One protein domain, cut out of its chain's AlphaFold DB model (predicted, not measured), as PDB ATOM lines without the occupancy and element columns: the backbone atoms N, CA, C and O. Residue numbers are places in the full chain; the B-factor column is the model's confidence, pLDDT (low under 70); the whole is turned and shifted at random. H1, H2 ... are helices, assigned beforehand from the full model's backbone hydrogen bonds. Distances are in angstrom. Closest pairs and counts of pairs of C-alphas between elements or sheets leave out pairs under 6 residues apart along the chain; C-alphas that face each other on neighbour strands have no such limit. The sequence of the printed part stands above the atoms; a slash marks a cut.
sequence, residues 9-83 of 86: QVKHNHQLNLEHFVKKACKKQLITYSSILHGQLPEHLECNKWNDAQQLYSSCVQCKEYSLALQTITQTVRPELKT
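This is residues 9 to 83 of the 86 residues of an uncharacterized protein of Aliivibrio fischeri (UniProt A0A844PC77). Two helices, H1 and H3, pack together at a steep tilt, with residues 9 to 14 of H1 sticking out; H2 folds back near H1, and a long loop leads from H2 to H3. The printed part has 75 residues, named helices H1 to H4 in chain order and no named strand: all helix, compact, radius of gyration of the C-alphas 11.7 A, spans 35 by 27 by 21 A.

H1, residues 9 to 24, begins at C-alpha 9 (-52.327, 0.302, 11.832) and is 23.1 A long. H2 is residues 27 to 38, 17.0 A; H3, residues 64 to 77, 19.8 A; H4, residues 79 to 82, ends at C-alpha 82 (-38.455, 3.929, 39.317).

H1 and H3 touch, the same way at a steep tilt of 47 degrees; their closest C-alphas, Glu 19 and Ile 73, are 6.1 A apart. H1 and H2 are close but not clearly touching, closest C-alphas Val 22 and Leu 30 at 7.1 A, opposite ways at a shallow tilt of 28 degrees. H3, with residues 74 to 75 alone, and H4 only just touch, only at the corner, with 3 pairs of C-alphas within 8 A; the closest are Gln 75 and Lys 82, 7.0 A. H2 and H3 are apart. Every O i to N i+4 pair is within hydrogen-bond range in H2 and H3, and 11 of 12 in H1; H4 is too short for such a pair.

The C-alphas farthest apart, Gln 9 and Ala 53, are 35.7 A apart. The printed part has no cut. The link H2 to H3 is long, 25 residues. Residues 80 to 83 have pLDDT under 70.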
ATOM      1  N   GLN A   9     -51.174  -0.084  11.013       86.75
ATOM      2  CA  GLN A   9     -52.327   0.302  11.832       86.75
ATOM      3  C   GLN A   9     -52.562  -0.691  12.975       86.75
ATOM      4  O   GLN A   9     -52.813  -0.266  14.098       86.75
ATOM      5  N   VAL A  10     -52.411  -1.998  12.726       86.00
ATOM      6  CA  VAL A  10     -52.515  -3.022  13.780       86.00
ATOM      7  C   VAL A  10     -51.456  -2.803  14.863       86.00
ATOM      8  O   VAL A  10     -51.799  -2.740  16.043       86.00
ATOM      9  N   LYS A  11     -50.186  -2.617  14.479       83.50
ATOM     10  CA  LYS A  11     -49.088  -2.357  15.425       83.50
ATOM     11  C   LYS A  11     -49.302  -1.070  16.224       83.50
ATOM     12  O   LYS A  11     -49.107  -1.065  17.434       83.50
ATOM     13  N   HIS A  12     -49.738   0.004  15.567       85.06
ATOM     14  CA  HIS A  12     -50.020   1.272  16.238       85.06
ATOM     15  C   HIS A  12     -51.160   1.146  17.259       85.06
ATOM     16  O   HIS A  12     -51.001   1.549  18.408       85.06
ATOM     17  N   ASN A  13     -52.276   0.522  16.875       87.12
ATOM     18  CA  ASN A  13     -53.399   0.298  17.786       87.12
ATOM     19  C   ASN A  13     -52.998  -0.588  18.969       87.12
ATOM     20  O   ASN A  13     -53.399  -0.329  20.101       87.12
ATOM     21  N   HIS A  14     -52.173  -1.611  18.728       84.69
ATOM     22  CA  HIS A  14     -51.629  -2.443  19.796       84.69
ATOM     23  C   HIS A  14     -50.777  -1.626  20.778       84.69
ATOM     24  O   HIS A  14     -50.972  -1.750  21.984       84.69
ATOM     25  N   GLN A  15     -49.909  -0.737  20.282       83.44
ATOM     26  CA  GLN A  15     -49.097   0.148  21.123       83.44
ATOM     27  C   GLN A  15     -49.959   1.077  21.993       83.44
ATOM     28  O   GLN A  15     -49.708   1.198  23.190       83.44
ATOM     29  N   LEU A  16     -50.997   1.698  21.418       88.12
ATOM     30  CA  LEU A  16     -51.922   2.560  22.166       88.12
ATOM     31  C   LEU A  16     -52.674   1.787  23.256       88.12
ATOM     32  O   LEU A  16     -52.815   2.265  24.383       88.12
ATOM     33  N   ASN A  17     -53.130   0.574  22.938       88.19
ATOM     34  CA  ASN A  17     -53.805  -0.294  23.900       88.19
ATOM     35  C   ASN A  17     -52.863  -0.711  25.034       88.19
ATOM     36  O   ASN A  17     -53.265  -0.687  26.197       88.19
ATOM     37  N   LEU A  18     -51.612  -1.045  24.708       85.94
ATOM     38  CA  LEU A  18     -50.587  -1.381  25.691       85.94
ATOM     39  C   LEU A  18     -50.307  -0.197  26.622       85.94
ATOM     40  O   LEU A  18     -50.273  -0.363  27.837       85.94
ATOM     41  N   GLU A  19     -50.177   1.009  26.073       87.88
ATOM     42  CA  GLU A  19     -49.973   2.224  26.863       87.88
ATOM     43  C   GLU A  19     -51.146   2.494  27.811       87.88
ATOM     44  O   GLU A  19     -50.948   2.753  29.001       87.88
ATOM     45  N   HIS A  20     -52.378   2.392  27.306       89.81
ATOM     46  CA  HIS A  20     -53.577   2.566  28.118       89.81
ATOM     47  C   HIS A  20     -53.668   1.531  29.245       89.81
ATOM     48  O   HIS A  20     -54.030   1.868  30.374       89.81
ATOM     49  N   PHE A  21     -53.322   0.279  28.943       88.31
ATOM     50  CA  PHE A  21     -53.297  -0.804  29.912       88.31
ATOM     51  C   PHE A  21     -52.262  -0.547  31.010       88.31
ATOM     52  O   PHE A  21     -52.622  -0.550  32.183       88.31
ATOM     53  N   VAL A  22     -51.011  -0.230  30.658       86.44
ATOM     54  CA  VAL A  22     -49.933   0.007  31.637       86.44
ATOM     55  C   VAL A  22     -50.234   1.181  32.570       86.44
ATOM     56  O   VAL A  22     -49.953   1.105  33.768       86.44
ATOM     57  N   LYS A  23     -50.871   2.247  32.066       86.12
ATOM     58  CA  LYS A  23     -51.301   3.389  32.893       86.12
ATOM     59  C   LYS A  23     -52.232   2.982  34.040       86.12
ATOM     60  O   LYS A  23     -52.190   3.607  35.093       86.12
ATOM     61  N   LYS A  24     -53.071   1.958  33.844       87.00
ATOM     62  CA  LYS A  24     -54.124   1.555  34.794       87.00
ATOM     63  C   LYS A  24     -53.818   0.262  35.550       87.00
ATOM     64  O   LYS A  24     -54.344   0.057  36.639       87.00
ATOM     65  N   ALA A  25     -53.019  -0.622  34.963       86.12
ATOM     66  CA  ALA A  25     -52.789  -1.961  35.476       86.12
ATOM     67  C   ALA A  25     -51.882  -1.966  36.715       86.12
ATOM     68  O   ALA A  25     -50.915  -1.205  36.824       86.12
ATOM     69  N   CYS A  26     -52.154  -2.881  37.645       83.31
ATOM     70  CA  CYS A  26     -51.213  -3.225  38.705       83.31
ATOM     71  C   CYS A  26     -50.172  -4.244  38.206       83.31
ATOM     72  O   CYS A  26     -50.367  -4.917  37.190       83.31
ATOM     73  N   LYS A  27     -49.079  -4.420  38.958       77.62
ATOM     74  CA  LYS A  27     -47.982  -5.345  38.614       77.62
ATOM     75  C   LYS A  27     -48.474  -6.761  38.275       77.62
ATOM     76  O   LYS A  27     -48.045  -7.343  37.283       77.62
ATOM     77  N   LYS A  28     -49.436  -7.293  39.041       82.62
ATOM     78  CA  LYS A  28     -50.021  -8.627  38.804       82.62
ATOM     79  C   LYS A  28     -50.733  -8.723  37.449       82.62
ATOM     80  O   LYS A  28     -50.615  -9.736  36.762       82.62
ATOM     81  N   GLN A  29     -51.445  -7.672  37.047       87.62
ATOM     82  CA  GLN A  29     -52.133  -7.625  35.755       87.62
ATOM     83  C   GLN A  29     -51.137  -7.569  34.592       87.62
ATOM     84  O   GLN A  29     -51.340  -8.262  33.600       87.62
ATOM     85  N   LEU A  30     -50.036  -6.823  34.730       82.88
ATOM     86  CA  LEU A  30     -48.972  -6.755  33.714       82.88
ATOM     87  C   LEU A  30     -48.307  -8.122  33.473       82.88
ATOM     88  O   LEU A  30     -48.081  -8.514  32.326       82.88
ATOM     89  N   ILE A  31     -48.065  -8.881  34.547       81.94
ATOM     90  CA  ILE A  31     -47.528 -10.249  34.470       81.94
ATOM     91  C   ILE A  31     -48.544 -11.189  33.807       81.94
ATOM     92  O   ILE A  31     -48.182 -11.952  32.919       81.94
ATOM     93  N   THR A  32     -49.823 -11.094  34.182       85.88
ATOM     94  CA  THR A  32     -50.898 -11.921  33.599       85.88
ATOM     95  C   THR A  32     -51.064 -11.657  32.102       85.88
ATOM     96  O   THR A  32     -51.209 -12.582  31.312       85.88
ATOM     97  N   TYR A  33     -51.009 -10.393  31.682       85.81
ATOM     98  CA  TYR A  33     -51.089 -10.051  30.265       85.81
ATOM     99  C   TYR A  33     -49.909 -10.631  29.477       85.81
ATOM    100  O   TYR A  33     -50.093 -11.217  28.413       85.81
ATOM    101  N   SER A  34     -48.705 -10.550  30.045       83.75
ATOM    102  CA  SER A  34     -47.521 -11.169  29.452       83.75
ATOM    103  C   SER A  34     -47.643 -12.696  29.391       83.75
ATOM    104  O   SER A  34     -47.284 -13.285  28.380       83.75
ATOM    105  N   SER A  35     -48.223 -13.347  30.402       85.38
ATOM    106  CA  SER A  35     -48.423 -14.801  30.388       85.38
ATOM    107  C   SER A  35     -49.376 -15.245  29.269       85.38
ATOM    108  O   SER A  35     -49.090 -16.209  28.561       85.38
ATOM    109  N   ILE A  36     -50.451 -14.482  29.024       85.31
ATOM    110  CA  ILE A  36     -51.394 -14.716  27.918       85.31
ATOM    111  C   ILE A  36     -50.686 -14.637  26.561       85.31
ATOM    112  O   ILE A  36     -50.897 -15.506  25.718       85.31
ATOM    113  N   LEU A  37     -49.827 -13.633  26.350       80.31
ATOM    114  CA  LEU A  37     -49.078 -13.483  25.092       80.31
ATOM    115  C   LEU A  37     -48.131 -14.657  24.818       80.31
ATOM    116  O   LEU A  37     -47.852 -14.966  23.663       80.31
ATOM    117  N   HIS A  38     -47.652 -15.301  25.878       78.56
ATOM    118  CA  HIS A  38     -46.757 -16.454  25.809       78.56
ATOM    119  C   HIS A  38     -47.484 -17.796  25.765       78.56
ATOM    120  O   HIS A  38     -46.842 -18.823  25.565       78.56
ATOM    121  N   GLY A  39     -48.804 -17.816  25.972       84.19
ATOM    122  CA  GLY A  39     -49.546 -19.064  26.163       84.19
ATOM    123  C   GLY A  39     -49.079 -19.840  27.399       84.19
ATOM    124  O   GLY A  39     -49.155 -21.065  27.426       84.19
ATOM    125  N   GLN A  40     -48.560 -19.134  28.406       85.56
ATOM    126  CA  GLN A  40     -47.986 -19.710  29.617       85.56
ATOM    127  C   GLN A  40     -48.762 -19.265  30.855       85.56
ATOM    128  O   GLN A  40     -49.415 -18.216  30.877       85.56
ATOM    129  N   LEU A  41     -48.659 -20.063  31.917       85.38
ATOM    130  CA  LEU A  41     -49.109 -19.640  33.236       85.38
ATOM    131  C   LEU A  41     -48.149 -18.569  33.797       85.38
ATOM    132  O   LEU A  41     -46.941 -18.666  33.553       85.38
ATOM    133  N   PRO A  42     -48.643 -17.555  34.535       83.81
ATOM    134  CA  PRO A  42     -47.821 -16.480  35.105       83.81
ATOM    135  C   PRO A  42     -46.593 -16.959  35.892       83.81
ATOM    136  O   PRO A  42     -45.526 -16.347  35.825       83.81
ATOM    137  N   GLU A  43     -46.737 -18.057  36.627       85.12
ATOM    138  CA  GLU A  43     -45.689 -18.703  37.413       85.12
ATOM    139  C   GLU A  43     -44.525 -19.210  36.550       85.12
ATOM    140  O   GLU A  43     -43.370 -19.073  36.951       85.12
ATOM    141  N   HIS A  44     -44.812 -19.699  35.341       85.44
ATOM    142  CA  HIS A  44     -43.832 -20.262  34.402       85.44
ATOM    143  C   HIS A  44     -43.247 -19.229  33.431       85.44
ATOM    144  O   HIS A  44     -42.415 -19.566  32.591       85.44
ATOM    145  N   LEU A  45     -43.706 -17.979  33.500       83.31
ATOM    146  CA  LEU A  45     -43.281 -16.939  32.577       83.31
ATOM    147  C   LEU A  45     -41.860 -16.466  32.920       83.31
ATOM    148  O   LEU A  45     -41.670 -15.733  33.881       83.31
ATOM    149  N   GLU A  46     -40.848 -16.822  32.140       82.31
ATOM    150  CA  GLU A  46     -39.453 -16.457  32.458       82.31
ATOM    151  C   GLU A  46     -39.073 -15.014  32.049       82.31
ATOM    152  O   GLU A  46     -38.165 -14.407  32.622       82.31
ATOM    153  N   CYS A  47     -39.786 -14.414  31.089       85.06
ATOM    154  CA  CYS A  47     -39.530 -13.055  30.591       85.06
ATOM    155  C   CYS A  47     -40.690 -12.083  30.885       85.06
ATOM    156  O   CYS A  47     -41.766 -12.480  31.304       85.06
ATOM    157  N   ASN A  48     -40.494 -10.780  30.683       81.81
ATOM    158  CA  ASN A  48     -41.462  -9.719  30.994       81.81
ATOM    159  C   ASN A  48     -41.944  -9.708  32.458       81.81
ATOM    160  O   ASN A  48     -43.013  -9.177  32.766       81.81
ATOM    161  N   LYS A  49     -41.145 -10.258  33.378       82.81
ATOM    162  CA  LYS A  49     -41.327 -10.084  34.822       82.81
ATOM    163  C   LYS A  49     -40.666  -8.769  35.228       82.81
ATOM    164  O   LYS A  49     -39.539  -8.492  34.825       82.81
ATOM    165  N   TRP A  50     -41.362  -7.956  36.017       82.75
ATOM    166  CA  TRP A  50     -40.772  -6.741  36.580       82.75
ATOM    167  C   TRP A  50     -39.762  -7.105  37.666       82.75
ATOM    168  O   TRP A  50     -40.126  -7.747  38.655       82.75
ATOM    169  N   ASN A  51     -38.516  -6.684  37.479       82.75
ATOM    170  CA  ASN A  51     -37.447  -6.799  38.455       82.75
ATOM    171  C   ASN A  51     -37.382  -5.505  39.275       82.75
ATOM    172  O   ASN A  51     -36.958  -4.477  38.753       82.75
ATOM    173  N   ASP A  52     -37.773  -5.559  40.552       79.19
ATOM    174  CA  ASP A  52     -37.756  -4.383  41.434       79.19
ATOM    175  C   ASP A  52     -36.333  -3.894  41.747       79.19
ATOM    176  O   ASP A  52     -36.129  -2.705  41.944       79.19
ATOM    177  N   ALA A  53     -35.325  -4.771  41.763       81.56
ATOM    178  CA  ALA A  53     -33.945  -4.355  42.031       81.56
ATOM    179  C   ALA A  53     -33.346  -3.579  40.850       81.56
ATOM    180  O   ALA A  53     -32.613  -2.612  41.031       81.56
ATOM    181  N   GLN A  54     -33.666  -4.002  39.628       81.06
ATOM    182  CA  GLN A  54     -33.147  -3.391  38.404       81.06
ATOM    183  C   GLN A  54     -34.104  -2.355  37.791       81.06
ATOM    184  O   GLN A  54     -33.753  -1.707  36.807       81.06
ATOM    185  N   GLN A  55     -35.316  -2.227  38.339       78.69
ATOM    186  CA  GLN A  55     -36.412  -1.399  37.825       78.69
ATOM    187  C   GLN A  55     -36.647  -1.579  36.319       78.69
ATOM    188  O   GLN A  55     -36.814  -0.619  35.552       78.69
ATOM    189  N   LEU A  56     -36.623  -2.840  35.882       81.81
ATOM    190  CA  LEU A  56     -36.799  -3.207  34.484       81.81
ATOM    191  C   LEU A  56     -37.568  -4.509  34.295       81.81
ATOM    192  O   LEU A  56     -37.562  -5.390  35.153       81.81
ATOM    193  N   TYR A  57     -38.210  -4.650  33.138       83.00
ATOM    194  CA  TYR A  57     -38.768  -5.927  32.707       83.00
ATOM    195  C   TYR A  57     -37.666  -6.860  32.208       83.00
ATOM    196  O   TYR A  57     -36.870  -6.487  31.344       83.00
ATOM    197  N   SER A  58     -37.649  -8.099  32.707       83.06
ATOM    198  CA  SER A  58     -36.831  -9.156  32.114       83.06
ATOM    199  C   SER A  58     -37.215  -9.341  30.644       83.06
ATOM    200  O   SER A  58     -38.364  -9.135  30.254       83.06
ATOM    201  N   SER A  59     -36.270  -9.719  29.790       81.44
ATOM    202  CA  SER A  59     -36.555  -9.940  28.370       81.44
ATOM    203  C   SER A  59     -35.793 -11.148  27.845       81.44
ATOM    204  O   SER A  59     -34.706 -11.467  28.320       81.44
ATOM    205  N   CYS A  60     -36.383 -11.827  26.864       82.50
ATOM    206  CA  CYS A  60     -35.711 -12.825  26.041       82.50
ATOM    207  C   CYS A  60     -35.636 -12.315  24.595       82.50
ATOM    208  O   CYS A  60     -36.298 -11.336  24.237       82.50
ATOM    209  N   VAL A  61     -34.872 -12.998  23.740       82.44
ATOM    210  CA  VAL A  61     -34.700 -12.615  22.326       82.44
ATOM    211  C   VAL A  61     -36.047 -12.449  21.610       82.44
ATOM    212  O   VAL A  61     -36.221 -11.504  20.846       82.44
ATOM    213  N   GLN A  62     -37.026 -13.303  21.916       79.50
ATOM    214  CA  GLN A  62     -38.353 -13.284  21.297       79.50
ATOM    215  C   GLN A  62     -39.252 -12.138  21.791       79.50
ATOM    216  O   GLN A  62     -40.197 -11.767  21.104       79.50
ATOM    217  N   CYS A  63     -38.974 -11.556  22.961       81.56
ATOM    218  CA  CYS A  63     -39.811 -10.507  23.557       81.56
ATOM    219  C   CYS A  63     -39.197  -9.123  23.540       81.56
ATOM    220  O   CYS A  63     -39.850  -8.187  23.986       81.56
ATOM    221  N   LYS A  64     -37.972  -8.986  23.030       82.19
ATOM    222  CA  LYS A  64     -37.173  -7.764  23.128       82.19
ATOM    223  C   LYS A  64     -37.958  -6.494  22.787       82.19
ATOM    224  O   LYS A  64     -37.910  -5.537  23.551       82.19
ATOM    225  N   GLU A  65     -38.699  -6.489  21.677       81.38
ATOM    226  CA  GLU A  65     -39.492  -5.322  21.257       81.38
ATOM    227  C   GLU A  65     -40.638  -5.007  22.229       81.38
ATOM    228  O   GLU A  65     -40.837  -3.851  22.600       81.38
ATOM    229  N   TYR A  66     -41.358  -6.030  22.688       82.62
ATOM    230  CA  TYR A  66     -42.457  -5.877  23.638       82.62
ATOM    231  C   TYR A  66     -41.961  -5.435  25.019       82.62
ATOM    232  O   TYR A  66     -42.496  -4.479  25.575       82.62
ATOM    233  N   SER A  67     -40.901  -6.061  25.543       83.94
ATOM    234  CA  SER A  67     -40.280  -5.677  26.816       83.94
ATOM    235  C   SER A  67     -39.786  -4.235  26.768       83.94
ATOM    236  O   SER A  67     -39.996  -3.482  27.714       83.94
ATOM    237  N   LEU A  68     -39.179  -3.820  25.649       84.19
ATOM    238  CA  LEU A  68     -38.728  -2.446  25.447       84.19
ATOM    239  C   LEU A  68     -39.904  -1.462  25.412       84.19
ATOM    240  O   LEU A  68     -39.834  -0.409  26.048       84.19
ATOM    241  N   ALA A  69     -40.993  -1.799  24.717       83.50
ATOM    242  CA  ALA A  69     -42.207  -0.986  24.701       83.50
ATOM    243  C   ALA A  69     -42.802  -0.848  26.111       83.50
ATOM    244  O   ALA A  69     -43.066   0.268  26.556       83.50
ATOM    245  N   LEU A  70     -42.937  -1.956  26.846       84.19
ATOM    246  CA  LEU A  70     -43.444  -1.961  28.217       84.19
ATOM    247  C   LEU A  70     -42.558  -1.150  29.159       84.19
ATOM    248  O   LEU A  70     -43.071  -0.358  29.949       84.19
ATOM    249  N   GLN A  71     -41.239  -1.308  29.044       85.88
ATOM    250  CA  GLN A  71     -40.252  -0.557  29.810       85.88
ATOM    251  C   GLN A  71     -40.382   0.943  29.545       85.88
ATOM    252  O   GLN A  71     -40.477   1.728  30.484       85.88
ATOM    253  N   THR A  72     -40.439   1.333  28.271       83.94
ATOM    254  CA  THR A  72     -40.534   2.736  27.843       83.94
ATOM    255  C   THR A  72     -41.808   3.380  28.376       83.94
ATOM    256  O   THR A  72     -41.767   4.463  28.964       83.94
ATOM    257  N   ILE A  73     -42.939   2.689  28.225       83.50
ATOM    258  CA  ILE A  73     -44.233   3.151  28.720       83.50
ATOM    259  C   ILE A  73     -44.171   3.294  30.243       83.50
ATOM    260  O   ILE A  73     -44.433   4.375  30.760       83.50
ATOM    261  N   THR A  74     -43.752   2.246  30.955       82.69
ATOM    262  CA  THR A  74     -43.669   2.232  32.424       82.69
ATOM    263  C   THR A  74     -42.792   3.371  32.940       82.69
ATOM    264  O   THR A  74     -43.208   4.123  33.813       82.69
ATOM    265  N   GLN A  75     -41.618   3.584  32.345       81.50
ATOM    266  CA  GLN A  75     -40.715   4.661  32.744       81.50
ATOM    267  C   GLN A  75     -41.273   6.068  32.486       81.50
ATOM    268  O   GLN A  75     -40.881   7.004  33.188       81.50
ATOM    269  N   THR A  76     -42.140   6.225  31.487       81.00
ATOM    270  CA  THR A  76     -42.726   7.519  31.110       81.00
ATOM    271  C   THR A  76     -43.973   7.835  31.932       81.00
ATOM    272  O   THR A  76     -44.157   8.972  32.353       81.00
ATOM    273  N   VAL A  77     -44.833   6.840  32.174       80.56
ATOM    274  CA  VAL A  77     -46.172   7.048  32.757       80.56
ATOM    275  C   VAL A  77     -46.306   6.600  34.210       80.56
ATOM    276  O   VAL A  77     -47.294   6.943  34.850       80.56
ATOM    277  N   ARG A  78     -45.344   5.827  34.721       76.19
ATOM    278  CA  ARG A  78     -45.322   5.296  36.090       76.19
ATOM    279  C   ARG A  78     -43.959   5.576  36.747       76.19
ATOM    280  O   ARG A  78     -43.241   4.636  37.098       76.19
ATOM    281  N   PRO A  79     -43.525   6.850  36.854       70.31
ATOM    282  CA  PRO A  79     -42.210   7.189  37.395       70.31
ATOM    283  C   PRO A  79     -42.018   6.726  38.846       70.31
ATOM    284  O   PRO A  79     -40.881   6.511  39.246       70.31
ATOM    285  N   GLU A  80     -43.090   6.510  39.611       69.25
ATOM    286  CA  GLU A  80     -43.039   5.952  40.967       69.25
ATOM    287  C   GLU A  80     -42.532   4.506  41.002       69.25
ATOM    288  O   GLU A  80     -41.983   4.060  42.005       69.25
ATOM    289  N   LEU A  81     -42.652   3.771  39.893       66.06
ATOM    290  CA  LEU A  81     -42.020   2.464  39.769       66.06
ATOM    291  C   LEU A  81     -40.501   2.581  39.613       66.06
ATOM    292  O   LEU A  81     -39.823   1.593  39.794       66.06
ATOM    293  N   LYS A  82     -39.922   3.754  39.331       61.06
ATOM    294  CA  LYS A  82     -38.455   3.929  39.317       61.06
ATOM    295  C   LYS A  82     -37.859   4.042  40.723       61.06
ATOM    296  O   LYS A  82     -36.638   4.024  40.875       61.06
ATOM    297  N   THR A  83     -38.687   4.228  41.748       54.97
ATOM    298  CA  THR A  83     -38.242   4.674  43.067       54.97
ATOM    299  C   THR A  83     -37.775   3.502  43.927       54.97
ATOM    300  O   THR A  83     -38.493   3.084  44.821       54.97
TER     301      THR A  83